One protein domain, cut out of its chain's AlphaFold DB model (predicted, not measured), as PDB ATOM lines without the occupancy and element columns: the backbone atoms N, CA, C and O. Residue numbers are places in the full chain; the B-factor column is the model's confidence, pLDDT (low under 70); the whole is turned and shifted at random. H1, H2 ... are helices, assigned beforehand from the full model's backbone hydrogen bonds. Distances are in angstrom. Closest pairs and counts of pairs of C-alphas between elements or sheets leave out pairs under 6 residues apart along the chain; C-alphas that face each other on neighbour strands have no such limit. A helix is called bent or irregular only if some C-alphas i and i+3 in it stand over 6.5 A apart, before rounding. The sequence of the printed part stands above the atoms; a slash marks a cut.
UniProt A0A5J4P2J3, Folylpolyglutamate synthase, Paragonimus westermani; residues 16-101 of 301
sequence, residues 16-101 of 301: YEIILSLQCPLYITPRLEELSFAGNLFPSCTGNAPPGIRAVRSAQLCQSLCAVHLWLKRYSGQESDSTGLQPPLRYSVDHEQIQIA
ATOM      1  N   TYR A  16      24.794  25.649   7.893       60.09
ATOM      2  CA  TYR A  16      25.758  24.693   8.432       60.09
ATOM      3  C   TYR A  16      25.414  24.220   9.854       60.09
ATOM      4  O   TYR A  16      25.478  23.028  10.143       60.09
ATOM      5  N   GLU A  17      24.991  25.126  10.735       68.44
ATOM      6  CA  GLU A  17      24.564  24.783  12.098       68.44
ATOM      7  C   GLU A  17      23.237  24.012  12.109       68.44
ATOM      8  O   GLU A  17      23.091  23.054  12.869       68.44
ATOM      9  N   ILE A  18      22.302  24.359  11.215       67.38
ATOM     10  CA  ILE A  18      21.071  23.581  11.002       67.38
ATOM     11  C   ILE A  18      21.439  22.159  10.569       67.38
ATOM     12  O   ILE A  18      20.976  21.196  11.171       67.38
ATOM     13  N   ILE A  19      22.321  22.021   9.578       64.69
ATOM     14  CA  ILE A  19      22.788  20.726   9.065       64.69
ATOM     15  C   ILE A  19      23.377  19.851  10.177       64.69
ATOM     16  O   ILE A  19      23.028  18.676  10.270       64.69
ATOM     17  N   LEU A  20      24.244  20.405  11.030       65.75
ATOM     18  CA  LEU A  20      24.846  19.650  12.132       65.75
ATOM     19  C   LEU A  20      23.809  19.222  13.181       65.75
ATOM     20  O   LEU A  20      23.920  18.135  13.745       65.75
ATOM     21  N   SER A  21      22.779  20.041  13.412       72.88
ATOM     22  CA  SER A  21      21.717  19.739  14.380       72.88
ATOM     23  C   SER A  21      20.753  18.631  13.938       72.88
ATOM     24  O   SER A  21      20.106  18.020  14.784       72.88
ATOM     25  N   LEU A  22      20.666  18.339  12.633       73.31
ATOM     26  CA  LEU A  22      19.693  17.385  12.083       73.31
ATOM     27  C   LEU A  22      20.032  15.912  12.360       73.31
ATOM     28  O   LEU A  22      19.225  15.048  12.027       73.31
ATOM     29  N   GLN A  23      21.202  15.619  12.947       81.38
ATOM     30  CA  GLN A  23      21.668  14.257  13.256       81.38
ATOM     31  C   GLN A  23      21.474  13.272  12.086       81.38
ATOM     32  O   GLN A  23      21.182  12.096  12.283       81.38
ATOM     33  N   CYS A  24      21.638  13.755  10.854       80.81
ATOM     34  CA  CYS A  24      21.470  12.974   9.637       80.81
ATOM     35  C   CYS A  24      22.764  12.977   8.809       80.81
ATOM     36  O   CYS A  24      23.570  13.907   8.927       80.81
ATOM     37  N   PRO A  25      22.985  11.967   7.954       85.81
ATOM     38  CA  PRO A  25      24.091  11.995   7.010       85.81
ATOM     39  C   PRO A  25      23.861  13.065   5.933       85.81
ATOM     40  O   PRO A  25      22.785  13.153   5.339       85.81
ATOM     41  N   LEU A  26      24.891  13.863   5.649       85.62
ATOM     42  CA  LEU A  26      24.920  14.843   4.566       85.62
ATOM     43  C   LEU A  26      25.890  14.389   3.476       85.62
ATOM     44  O   LEU A  26      27.091  14.293   3.709       85.62
ATOM     45  N   TYR A  27      25.388  14.186   2.261       87.00
ATOM     46  CA  TYR A  27      26.202  13.773   1.120       87.00
ATOM     47  C   TYR A  27      26.442  14.929   0.152       87.00
ATOM     48  O   TYR A  27      25.519  15.663  -0.201       87.00
ATOM     49  N   ILE A  28      27.678  15.044  -0.335       87.69
ATOM     50  CA  ILE A  28      28.006  15.903  -1.474       87.69
ATOM     51  C   ILE A  28      27.821  15.086  -2.749       87.69
ATOM     52  O   ILE A  28      28.352  13.982  -2.882       87.69
ATOM     53  N   THR A  29      27.057  15.641  -3.687       88.94
ATOM     54  CA  THR A  29      26.865  15.042  -5.009       88.94
ATOM     55  C   THR A  29      28.174  15.161  -5.806       88.94
ATOM     56  O   THR A  29      28.623  16.290  -6.010       88.94
ATOM     57  N   PRO A  30      28.802  14.049  -6.242       86.81
ATOM     58  CA  PRO A  30      29.957  14.082  -7.131       86.81
ATOM     59  C   PRO A  30      29.637  14.807  -8.433       86.81
ATOM     60  O   PRO A  30      28.495  14.821  -8.905       86.81
ATOM     61  N   ARG A  31      30.673  15.378  -9.043       82.06
ATOM     62  CA  ARG A  31      30.564  15.868 -10.416       82.06
ATOM     63  C   ARG A  31      30.418  14.700 -11.385       82.06
ATOM     64  O   ARG A  31      30.776  13.564 -11.084       82.06
ATOM     65  N   LEU A  32      29.919  15.000 -12.575       78.06
ATOM     66  CA  LEU A  32      29.677  13.998 -13.605       78.06
ATOM     67  C   LEU A  32      30.962  13.256 -13.997       78.06
ATOM     68  O   LEU A  32      30.931  12.052 -14.211       78.06
ATOM     69  N   GLU A  33      32.096  13.957 -14.008       78.00
ATOM     70  CA  GLU A  33      33.421  13.405 -14.312       78.00
ATOM     71  C   GLU A  33      33.994  12.552 -13.164       78.00
ATOM     72  O   GLU A  33      34.969  11.829 -13.350       78.00
ATOM     73  N   GLU A  34      33.416  12.651 -11.964       80.94
ATOM     74  CA  GLU A  34      33.844  11.920 -10.766       80.94
ATOM     75  C   GLU A  34      33.086  10.595 -10.579       80.94
ATOM     76  O   GLU A  34      33.446   9.805  -9.697       80.94
ATOM     77  N   LEU A  35      32.045  10.354 -11.385       77.50
ATOM     78  CA  LEU A  35      31.325   9.084 -11.443       77.50
ATOM     79  C   LEU A  35      32.135   8.066 -12.252       77.50
ATOM     80  O   LEU A  35      32.688   8.375 -13.304       77.50
ATOM     81  N   SER A  36      32.224   6.834 -11.747       69.06
ATOM     82  CA  SER A  36      32.864   5.746 -12.491       69.06
ATOM     83  C   SER A  36      31.887   5.209 -13.535       69.06
ATOM     84  O   SER A  36      30.727   4.957 -13.218       69.06
ATOM     85  N   PHE A  37      32.337   5.006 -14.770       69.31
ATOM     86  CA  PHE A  37      31.483   4.492 -15.841       69.31
ATOM     87  C   PHE A  37      31.897   3.073 -16.202       69.31
ATOM     88  O   PHE A  37      33.056   2.818 -16.536       69.31
ATOM     89  N   ALA A  38      30.943   2.145 -16.160       59.53
ATOM     90  CA  ALA A  38      31.130   0.790 -16.671       59.53
ATOM     91  C   ALA A  38      31.064   0.804 -18.217       59.53
ATOM     92  O   ALA A  38      30.157   0.241 -18.820       59.53
ATOM     93  N   GLY A  39      31.973   1.541 -18.867       58.69
ATOM     94  CA  GLY A  39      31.999   1.757 -20.319       58.69
ATOM     95  C   GLY A  39      32.731   3.047 -20.711       58.69
ATOM     96  O   GLY A  39      32.554   4.085 -20.084       58.69
ATOM     97  N   ASN A  40      33.572   2.988 -21.749       51.16
ATOM     98  CA  ASN A  40      34.602   4.001 -22.040       51.16
ATOM     99  C   ASN A  40      34.136   5.317 -22.692       51.16
ATOM    100  O   ASN A  40      34.991   6.123 -23.056       51.16
ATOM    101  N   LEU A  41      32.841   5.583 -22.873       52.78
ATOM    102  CA  LEU A  41      32.408   6.807 -23.555       52.78
ATOM    103  C   LEU A  41      31.185   7.435 -22.897       52.78
ATOM    104  O   LEU A  41      30.125   6.823 -22.785       52.78
ATOM    105  N   PHE A  42      31.351   8.701 -22.526       59.12
ATOM    106  CA  PHE A  42      30.266   9.596 -22.175       59.12
ATOM    107  C   PHE A  42      29.518   9.975 -23.467       59.12
ATOM    108  O   PHE A  42      30.135  10.545 -24.372       59.12
ATOM    109  N   PRO A  43      28.212   9.688 -23.611       54.22
ATOM    110  CA  PRO A  43      27.413  10.316 -24.657       54.22
ATOM    111  C   PRO A  43      27.482  11.835 -24.474       54.22
ATOM    112  O   PRO A  43      27.640  12.308 -23.356       54.22
ATOM    113  N   SER A  44      27.319  12.646 -25.517       56.06
ATOM    114  CA  SER A  44      27.083  14.084 -25.316       56.06
ATOM    115  C   SER A  44      25.702  14.277 -24.657       56.06
ATOM    116  O   SER A  44      24.712  14.581 -25.316       56.06
ATOM    117  N   CYS A  45      25.604  14.031 -23.343       51.62
ATOM    118  CA  CYS A  45      24.358  13.921 -22.568       51.62
ATOM    119  C   CYS A  45      23.590  15.238 -22.450       51.62
ATOM    120  O   CYS A  45      22.515  15.300 -21.858       51.62
ATOM    121  N   THR A  46      24.159  16.318 -22.967       51.09
ATOM    122  CA  THR A  46      23.664  17.674 -22.763       51.09
ATOM    123  C   THR A  46      23.041  18.282 -24.022       51.09
ATOM    124  O   THR A  46      22.441  19.356 -23.941       51.09
ATOM    125  N   GLY A  47      23.073  17.562 -25.152       54.00
ATOM    126  CA  GLY A  47      22.491  17.998 -26.423       54.00
ATOM    127  C   GLY A  47      23.050  19.340 -26.914       54.00
ATOM    128  O   GLY A  47      23.980  19.906 -26.341       54.00
ATOM    129  N   ASN A  48      22.441  19.903 -27.957       59.22
ATOM    130  CA  ASN A  48      22.817  21.217 -28.502       59.22
ATOM    131  C   ASN A  48      22.360  22.404 -27.621       59.22
ATOM    132  O   ASN A  48      22.189  23.514 -28.118       59.22
ATOM    133  N   ALA A  49      22.125  22.195 -26.320       64.62
ATOM    134  CA  ALA A  49      21.684  23.263 -25.427       64.62
ATOM    135  C   ALA A  49      22.832  24.252 -25.125       64.62
ATOM    136  O   ALA A  49      23.998  23.847 -25.110       64.62
ATOM    137  N   PRO A  50      22.541  25.533 -24.841       67.19
ATOM    138  CA  PRO A  50      23.529  26.509 -24.377       67.19
ATOM    139  C   PRO A  50      24.332  26.033 -23.146       67.19
ATOM    140  O   PRO A  50      23.769  25.341 -22.295       67.19
ATOM    141  N   PRO A  51      25.619  26.421 -22.991       68.50
ATOM    142  CA  PRO A  51      26.499  25.925 -21.923       68.50
ATOM    143  C   PRO A  51      25.927  26.007 -20.499       68.50
ATOM    144  O   PRO A  51      26.090  25.059 -19.733       68.50
ATOM    145  N   GLY A  52      25.219  27.092 -20.160       69.44
ATOM    146  CA  GLY A  52      24.589  27.265 -18.843       69.44
ATOM    147  C   GLY A  52      23.525  26.203 -18.552       69.44
ATOM    148  O   GLY A  52      23.561  25.543 -17.514       69.44
ATOM    149  N   ILE A  53      22.645  25.943 -19.522       71.38
ATOM    150  CA  ILE A  53      21.611  24.902 -19.430       71.38
ATOM    151  C   ILE A  53      22.245  23.509 -19.332       71.38
ATOM    152  O   ILE A  53      21.765  22.666 -18.573       71.38
ATOM    153  N   ARG A  54      23.349  23.263 -20.053       74.25
ATOM    154  CA  ARG A  54      24.083  21.988 -19.982       74.25
ATOM    155  C   ARG A  54      24.630  21.725 -18.581       74.25
ATOM    156  O   ARG A  54      24.429  20.634 -18.060       74.25
ATOM    157  N   ALA A  55      25.255  22.721 -17.952       75.44
ATOM    158  CA  ALA A  55      25.805  22.587 -16.603       75.44
ATOM    159  C   ALA A  55      24.718  22.270 -15.560       75.44
ATOM    160  O   ALA A  55      24.888  21.372 -14.735       75.44
ATOM    161  N   VAL A  56      23.570  22.953 -15.638       77.81
ATOM    162  CA  VAL A  56      22.428  22.714 -14.739       77.81
ATOM    163  C   VAL A  56      21.855  21.311 -14.934       77.81
ATOM    164  O   VAL A  56      21.605  20.615 -13.952       77.81
ATOM    165  N   ARG A  57      21.706  20.864 -16.188       77.94
ATOM    166  CA  ARG A  57      21.265  19.498 -16.515       77.94
ATOM    167  C   ARG A  57      22.196  18.443 -15.938       77.94
ATOM    168  O   ARG A  57      21.721  17.505 -15.310       77.94
ATOM    169  N   SER A  58      23.504  18.618 -16.110       79.94
ATOM    170  CA  SER A  58      24.501  17.696 -15.562       79.94
ATOM    171  C   SER A  58      24.438  17.634 -14.036       79.94
ATOM    172  O   SER A  58      24.452  16.541 -13.474       79.94
ATOM    173  N   ALA A  59      24.305  18.779 -13.361       82.81
ATOM    174  CA  ALA A  59      24.183  18.824 -11.906       82.81
ATOM    175  C   ALA A  59      22.908  18.122 -11.409       82.81
ATOM    176  O   ALA A  59      22.974  17.301 -10.494       82.81
ATOM    177  N   GLN A  60      21.760  18.385 -12.041       83.50
ATOM    178  CA  GLN A  60      20.486  17.738 -11.706       83.50
ATOM    179  C   GLN A  60      20.520  16.229 -11.967       83.50
ATOM    180  O   GLN A  60      20.012  15.457 -11.153       83.50
ATOM    181  N   LEU A  61      21.148  15.798 -13.065       83.75
ATOM    182  CA  LEU A  61      21.344  14.385 -13.377       83.75
ATOM    183  C   LEU A  61      22.171  13.701 -12.283       83.75
ATOM    184  O   LEU A  61      21.726  12.701 -11.726       83.75
ATOM    185  N   CYS A  62      23.326  14.269 -11.928       87.38
ATOM    186  CA  CYS A  62      24.192  13.716 -10.883       87.38
ATOM    187  C   CYS A  62      23.469  13.649  -9.540       87.38
ATOM    188  O   CYS A  62      23.523  12.627  -8.862       87.38
ATOM    189  N   GLN A  63      22.747  14.710  -9.172       88.12
ATOM    190  CA  GLN A  63      21.974  14.749  -7.933       88.12
ATOM    191  C   GLN A  63      20.900  13.654  -7.909       88.12
ATOM    192  O   GLN A  63      20.740  12.973  -6.898       88.12
ATOM    193  N   SER A  64      20.206  13.448  -9.032       87.44
ATOM    194  CA  SER A  64      19.164  12.422  -9.158       87.44
ATOM    195  C   SER A  64      19.746  11.014  -9.054       87.44
ATOM    196  O   SER A  64      19.250  10.204  -8.274       87.44
ATOM    197  N   LEU A  65      20.835  10.738  -9.778       88.25
ATOM    198  CA  LEU A  65      21.535   9.453  -9.719       88.25
ATOM    199  C   LEU A  65      22.049   9.162  -8.301       88.25
ATOM    200  O   LEU A  65      21.891   8.049  -7.805       88.25
ATOM    201  N   CYS A  66      22.579  10.175  -7.606       89.94
ATOM    202  CA  CYS A  66      23.040  10.024  -6.227       89.94
ATOM    203  C   CYS A  66      21.891   9.733  -5.263       89.94
ATOM    204  O   CYS A  66      22.032   8.875  -4.395       89.94
ATOM    205  N   ALA A  67      20.760  10.424  -5.414       89.88
ATOM    206  CA  ALA A  67      19.580  10.183  -4.592       89.88
ATOM    207  C   ALA A  67      19.051   8.752  -4.775       89.88
ATOM    208  O   ALA A  67      18.780   8.073  -3.785       89.88
ATOM    209  N   VAL A  68      18.972   8.267  -6.020       88.88
ATOM    210  CA  VAL A  68      18.558   6.887  -6.327       88.88
ATOM    211  C   VAL A  68      19.552   5.876  -5.760       88.88
ATOM    212  O   VAL A  68      19.141   4.919  -5.110       88.88
ATOM    213  N   HIS A  69      20.856   6.101  -5.936       88.69
ATOM    214  CA  HIS A  69      21.905   5.240  -5.382       88.69
ATOM    215  C   HIS A  69      21.821   5.124  -3.855       88.69
ATOM    216  O   HIS A  69      21.857   4.024  -3.304       88.69
ATOM    217  N   LEU A  70      21.664   6.254  -3.159       89.62
ATOM    218  CA  LEU A  70      21.497   6.282  -1.704       89.62
ATOM    219  C   LEU A  70      20.210   5.582  -1.259       89.62
ATOM    220  O   LEU A  70      20.225   4.840  -0.277       89.62
ATOM    221  N   TRP A  71      19.111   5.785  -1.990       88.94
ATOM    222  CA  TRP A  71      17.847   5.108  -1.720       88.94
ATOM    223  C   TRP A  71      17.969   3.588  -1.884       88.94
ATOM    224  O   TRP A  71      17.548   2.855  -0.991       88.94
ATOM    225  N   LEU A  72      18.613   3.108  -2.953       89.00
ATOM    226  CA  LEU A  72      18.862   1.680  -3.180       89.00
ATOM    227  C   LEU A  72      19.750   1.074  -2.088       89.00
ATOM    228  O   LEU A  72      19.434   0.003  -1.572       89.00
ATOM    229  N   LYS A  73      20.818   1.772  -1.679       87.69
ATOM    230  CA  LYS A  73      21.657   1.344  -0.549       87.69
ATOM    231  C   LYS A  73      20.840   1.175   0.723       87.69
ATOM    232  O   LYS A  73      20.910   0.120   1.352       87.69
ATOM    233  N   ARG A  74      20.017   2.174   1.056       86.38
ATOM    234  CA  ARG A  74      19.112   2.112   2.208       86.38
ATOM    235  C   ARG A  74      18.141   0.938   2.093       86.38
ATOM    236  O   ARG A  74      17.997   0.175   3.039       86.38
ATOM    237  N   TYR A  75      17.515   0.767   0.930       88.19
ATOM    238  CA  TYR A  75      16.566  -0.319   0.679       88.19
ATOM    239  C   TYR A  75      17.214  -1.705   0.822       88.19
ATOM    240  O   TYR A  75      16.604  -2.622   1.359       88.19
ATOM    241  N   SER A  76      18.479  -1.843   0.416       90.12
ATOM    242  CA  SER A  76      19.267  -3.076   0.564       90.12
ATOM    243  C   SER A  76      19.803  -3.333   1.983       90.12
ATOM    244  O   SER A  76      20.549  -4.288   2.186       90.12
ATOM    245  N   GLY A  77      19.471  -2.485   2.962       86.88
ATOM    246  CA  GLY A  77      19.953  -2.610   4.342       86.88
ATOM    247  C   GLY A  77      21.416  -2.200   4.541       86.88
ATOM    248  O   GLY A  77      21.977  -2.447   5.602       86.88
ATOM    249  N   GLN A  78      22.043  -1.552   3.555       80.75
ATOM    250  CA  GLN A  78      23.406  -1.008   3.653       80.75
ATOM    251  C   GLN A  78      23.420   0.391   4.287       80.75
ATOM    252  O   GLN A  78      24.137   1.290   3.836       80.75
ATOM    253  N   GLU A  79      22.570   0.608   5.290       73.31
ATOM    254  CA  GLU A  79      22.477   1.885   5.990       73.31
ATOM    255  C   GLU A  79      23.657   2.053   6.958       73.31
ATOM    256  O   GLU A  79      24.149   1.089   7.541       73.31
ATOM    257  N   SER A  80      24.136   3.286   7.103       68.69
ATOM    258  CA  SER A  80      25.172   3.657   8.064       68.69
ATOM    259  C   SER A  80      24.544   4.608   9.076       68.69
ATOM    260  O   SER A  80      23.981   5.621   8.664       68.69
ATOM    261  N   ASP A  81      24.710   4.344  10.376       70.12
ATOM    262  CA  ASP A  81      24.277   5.228  11.482       70.12
ATOM    263  C   ASP A  81      25.110   6.529  11.578       70.12
ATOM    264  O   ASP A  81      25.118   7.242  12.582       70.12
ATOM    265  N   SER A  82      25.869   6.840  10.529       81.00
ATOM    266  CA  SER A  82      26.719   8.018  10.429       81.00
ATOM    267  C   SER A  82      25.896   9.301  10.339       81.00
ATOM    268  O   SER A  82      24.965   9.406   9.541       81.00
ATOM    269  N   THR A  83      26.318  10.318  11.082       84.25
ATOM    270  CA  THR A  83      25.747  11.668  11.045       84.25
ATOM    271  C   THR A  83      26.760  12.669  10.492       84.25
ATOM    272  O   THR A  83      27.962  12.400  10.441       84.25
ATOM    273  N   GLY A  84      26.282  13.828  10.038       84.25
ATOM    274  CA  GLY A  84      27.139  14.903   9.541       84.25
ATOM    275  C   GLY A  84      27.650  14.674   8.120       84.25
ATOM    276  O   GLY A  84      27.105  13.865   7.365       84.25
ATOM    277  N   LEU A  85      28.678  15.427   7.726       85.88
ATOM    278  CA  LEU A  85      29.222  15.387   6.370       85.88
ATOM    279  C   LEU A  85      29.867  14.029   6.068       85.88
ATOM    280  O   LEU A  85      30.777  13.586   6.765       85.88
ATOM    281  N   GLN A  86      29.400  13.394   5.001       87.25
ATOM    282  CA  GLN A  86      29.839  12.074   4.577       87.25
ATOM    283  C   GLN A  86      31.013  12.162   3.594       87.25
ATOM    284  O   GLN A  86      31.138  13.156   2.868       87.25
ATOM    285  N   PRO A  87      31.858  11.116   3.518       85.31
ATOM    286  CA  PRO A  87      32.875  11.012   2.481       85.31
ATOM    287  C   PRO A  87      32.273  11.143   1.071       85.31
ATOM    288  O   PRO A  87      31.104  10.791   0.867       85.31
ATOM    289  N   PRO A  88      33.059  11.595   0.074       83.38
ATOM    290  CA  PRO A  88      32.594  11.692  -1.305       83.38
ATOM    291  C   PRO A  88      31.998  10.372  -1.799       83.38
ATOM    292  O   PRO A  88      32.615   9.311  -1.668       83.38
ATOM    293  N   LEU A  89      30.805  10.437  -2.393       84.31
ATOM    294  CA  LEU A  89      30.153   9.257  -2.948       84.31
ATOM    295  C   LEU A  89      30.970   8.702  -4.118       84.31
ATOM    296  O   LEU A  89      31.269   9.406  -5.080       84.31
ATOM    297  N   ARG A  90      31.296   7.412  -4.038       83.12
ATOM    298  CA  ARG A  90      31.926   6.644  -5.115       83.12
ATOM    299  C   ARG A  90      31.013   5.489  -5.486       83.12
ATOM    300  O   ARG A  90      30.711   4.641  -4.647       83.12
ATOM    301  N   TYR A  91      30.543   5.495  -6.724       85.44
ATOM    302  CA  TYR A  91      29.753   4.419  -7.302       85.44
ATOM    303  C   TYR A  91      29.886   4.444  -8.821       85.44
ATOM    304  O   TYR A  91      30.284   5.459  -9.404       85.44
ATOM    305  N   SER A  92      29.599   3.301  -9.435       84.19
ATOM    306  CA  SER A  92      29.552   3.174 -10.881       84.19
ATOM    307  C   SER A  92      28.133   3.362 -11.387       84.19
ATOM    308  O   SER A  92      27.200   2.824 -10.793       84.19
ATOM    309  N   VAL A  93      27.997   4.076 -12.497       82.56
ATOM    310  CA  VAL A  93      26.747   4.167 -13.248       82.56
ATOM    311  C   VAL A  93      26.974   3.496 -14.594       82.56
ATOM    312  O   VAL A  93      27.985   3.752 -15.258       82.56
ATOM    313  N   ASP A  94      26.075   2.598 -14.979       82.56
ATOM    314  CA  ASP A  94      26.110   2.012 -16.314       82.56
ATOM    315  C   ASP A  94      25.450   2.942 -17.350       82.56
ATOM    316  O   ASP A  94      24.807   3.949 -17.033       82.56
ATOM    317  N   HIS A  95      25.653   2.635 -18.629       78.12
ATOM    318  CA  HIS A  95      25.116   3.456 -19.710       78.12
ATOM    319  C   HIS A  95      23.577   3.454 -19.730       78.12
ATOM    320  O   HIS A  95      22.969   4.467 -20.070       78.12
ATOM    321  N   GLU A  96      22.936   2.345 -19.360       82.38
ATOM    322  CA  GLU A  96      21.478   2.211 -19.370       82.38
ATOM    323  C   GLU A  96      20.829   3.122 -18.320       82.38
ATOM    324  O   GLU A  96      19.915   3.880 -18.646       82.38
ATOM    325  N   GLN A  97      21.368   3.155 -17.102       82.38
ATOM    326  CA  GLN A  97      20.937   4.043 -16.022       82.38
ATOM    327  C   GLN A  97      20.991   5.520 -16.429       82.38
ATOM    328  O   GLN A  97      20.068   6.282 -16.134       82.38
ATOM    329  N   ILE A  98      22.043   5.931 -17.145       79.06
ATOM    330  CA  ILE A  98      22.174   7.303 -17.655       79.06
ATOM    331  C   ILE A  98      21.107   7.585 -18.712       79.06
ATOM    332  O   ILE A  98      20.455   8.627 -18.653       79.06
ATOM    333  N   GLN A  99      20.908   6.673 -19.667       78.88
ATOM    334  CA  GLN A  99      19.895   6.852 -20.711       78.88
ATOM    335  C   GLN A  99      18.488   6.939 -20.120       78.88
ATOM    336  O   GLN A  99      17.727   7.833 -20.490       78.88
ATOM    337  N   ILE A 100      18.167   6.080 -19.151       82.25
ATOM    338  CA  ILE A 100      16.899   6.131 -18.421       82.25
ATOM    339  C   ILE A 100      16.763   7.482 -17.720       82.25
ATOM    340  O   ILE A 100      15.768   8.174 -17.929       82.25
ATOM    341  N   ALA A 101      17.769   7.912 -16.954       81.38
ATOM    342  CA  ALA A 101      17.725   9.181 -16.232       81.38
ATOM    343  C   ALA A 101      17.552  10.400 -17.164       81.38
ATOM    344  O   ALA A 101      16.833  11.337 -16.819       81.38
TER     345      ALA A 101
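AT A GLANCE: This is residues 16 to 101 of the 301 residues of the protein "Folylpolyglutamate synthase" of Paragonimus westermani (UniProt A0A5J4P2J3). One long, straight helix, H2, runs slantwise over one side of two long unnamed stretches, residues 22 to 50 and residues 76 to 94, which are tied to each other by two short parallel pairings. The short helix H1 sits off by itself near one end of the longest axis, the short helix H3 stands crosswise near H2, and residues 72 to 77, of which 72 to 75 belong to H2, stick out. The printed part has 86 residues with three named helices, in the order H1, H2, H3, and no named strand; the class is all helix, though under half of the residues, 38 of 86, are in named elements. The whole is only just loose, close to compact, with a radius of gyration of the C-alphas of 14.8 A and spans of 43 by 29 by 18 A.

HOW THE PARTS SIT: Begin with H2, residues 51 to 75, the longest helix. Look next at H3, residues 95 to 101: it only just touches H2, with 3 pairs of C-alphas within 8 A. The closest C-alphas of the two are those of Leu 61 and Ala 101, 7.0 A apart, and H2 touches H3 with residues 61 to 65 alone. Their lines stand about perpendicular, at 80 degrees, and their centres are 11.5 A apart. H1, residues 16 to 21, is apart from H2 and from H3. Between the unnamed stretches you will find residues 25 to 26 paired with residues 84 to 85, and residues 36 to 37 with residues 92 to 93, each pairing parallel. In H1, H2 and H3 every O i to N i+4 pair is within hydrogen-bond range.

IN THESE COORDINATES: Find C-alpha 51 at (26.499, 25.925, -21.923); from there H2 runs 36.0 A to C-alpha 75 at (16.566, -0.319, 0.679). H1 begins at C-alpha 16, at (25.758, 24.693, 8.432), and measures 8.7 A from Tyr 16 to Ser 21. H3 measures 10.0 A from His 95 to Ala 101, whose C-alpha is at (17.725, 9.181, -16.232). None of the helices is bent.

THE WHOLE: The two C-alphas farthest apart are those of Asn 48 and Asp 81, at 43.1 A; those of Tyr 16 and Ala 101, first and last printed, are 30.2 A apart. The printed part has no cut. Both links are long, with 29 residues from H1 to H2 and 19 from H2 to H3. Read the B-factor column for the model's confidence: the mean pLDDT of the printed part is 77.2, and it is under 70 at residues 16 to 20, residues 36 to 52 and residue 80.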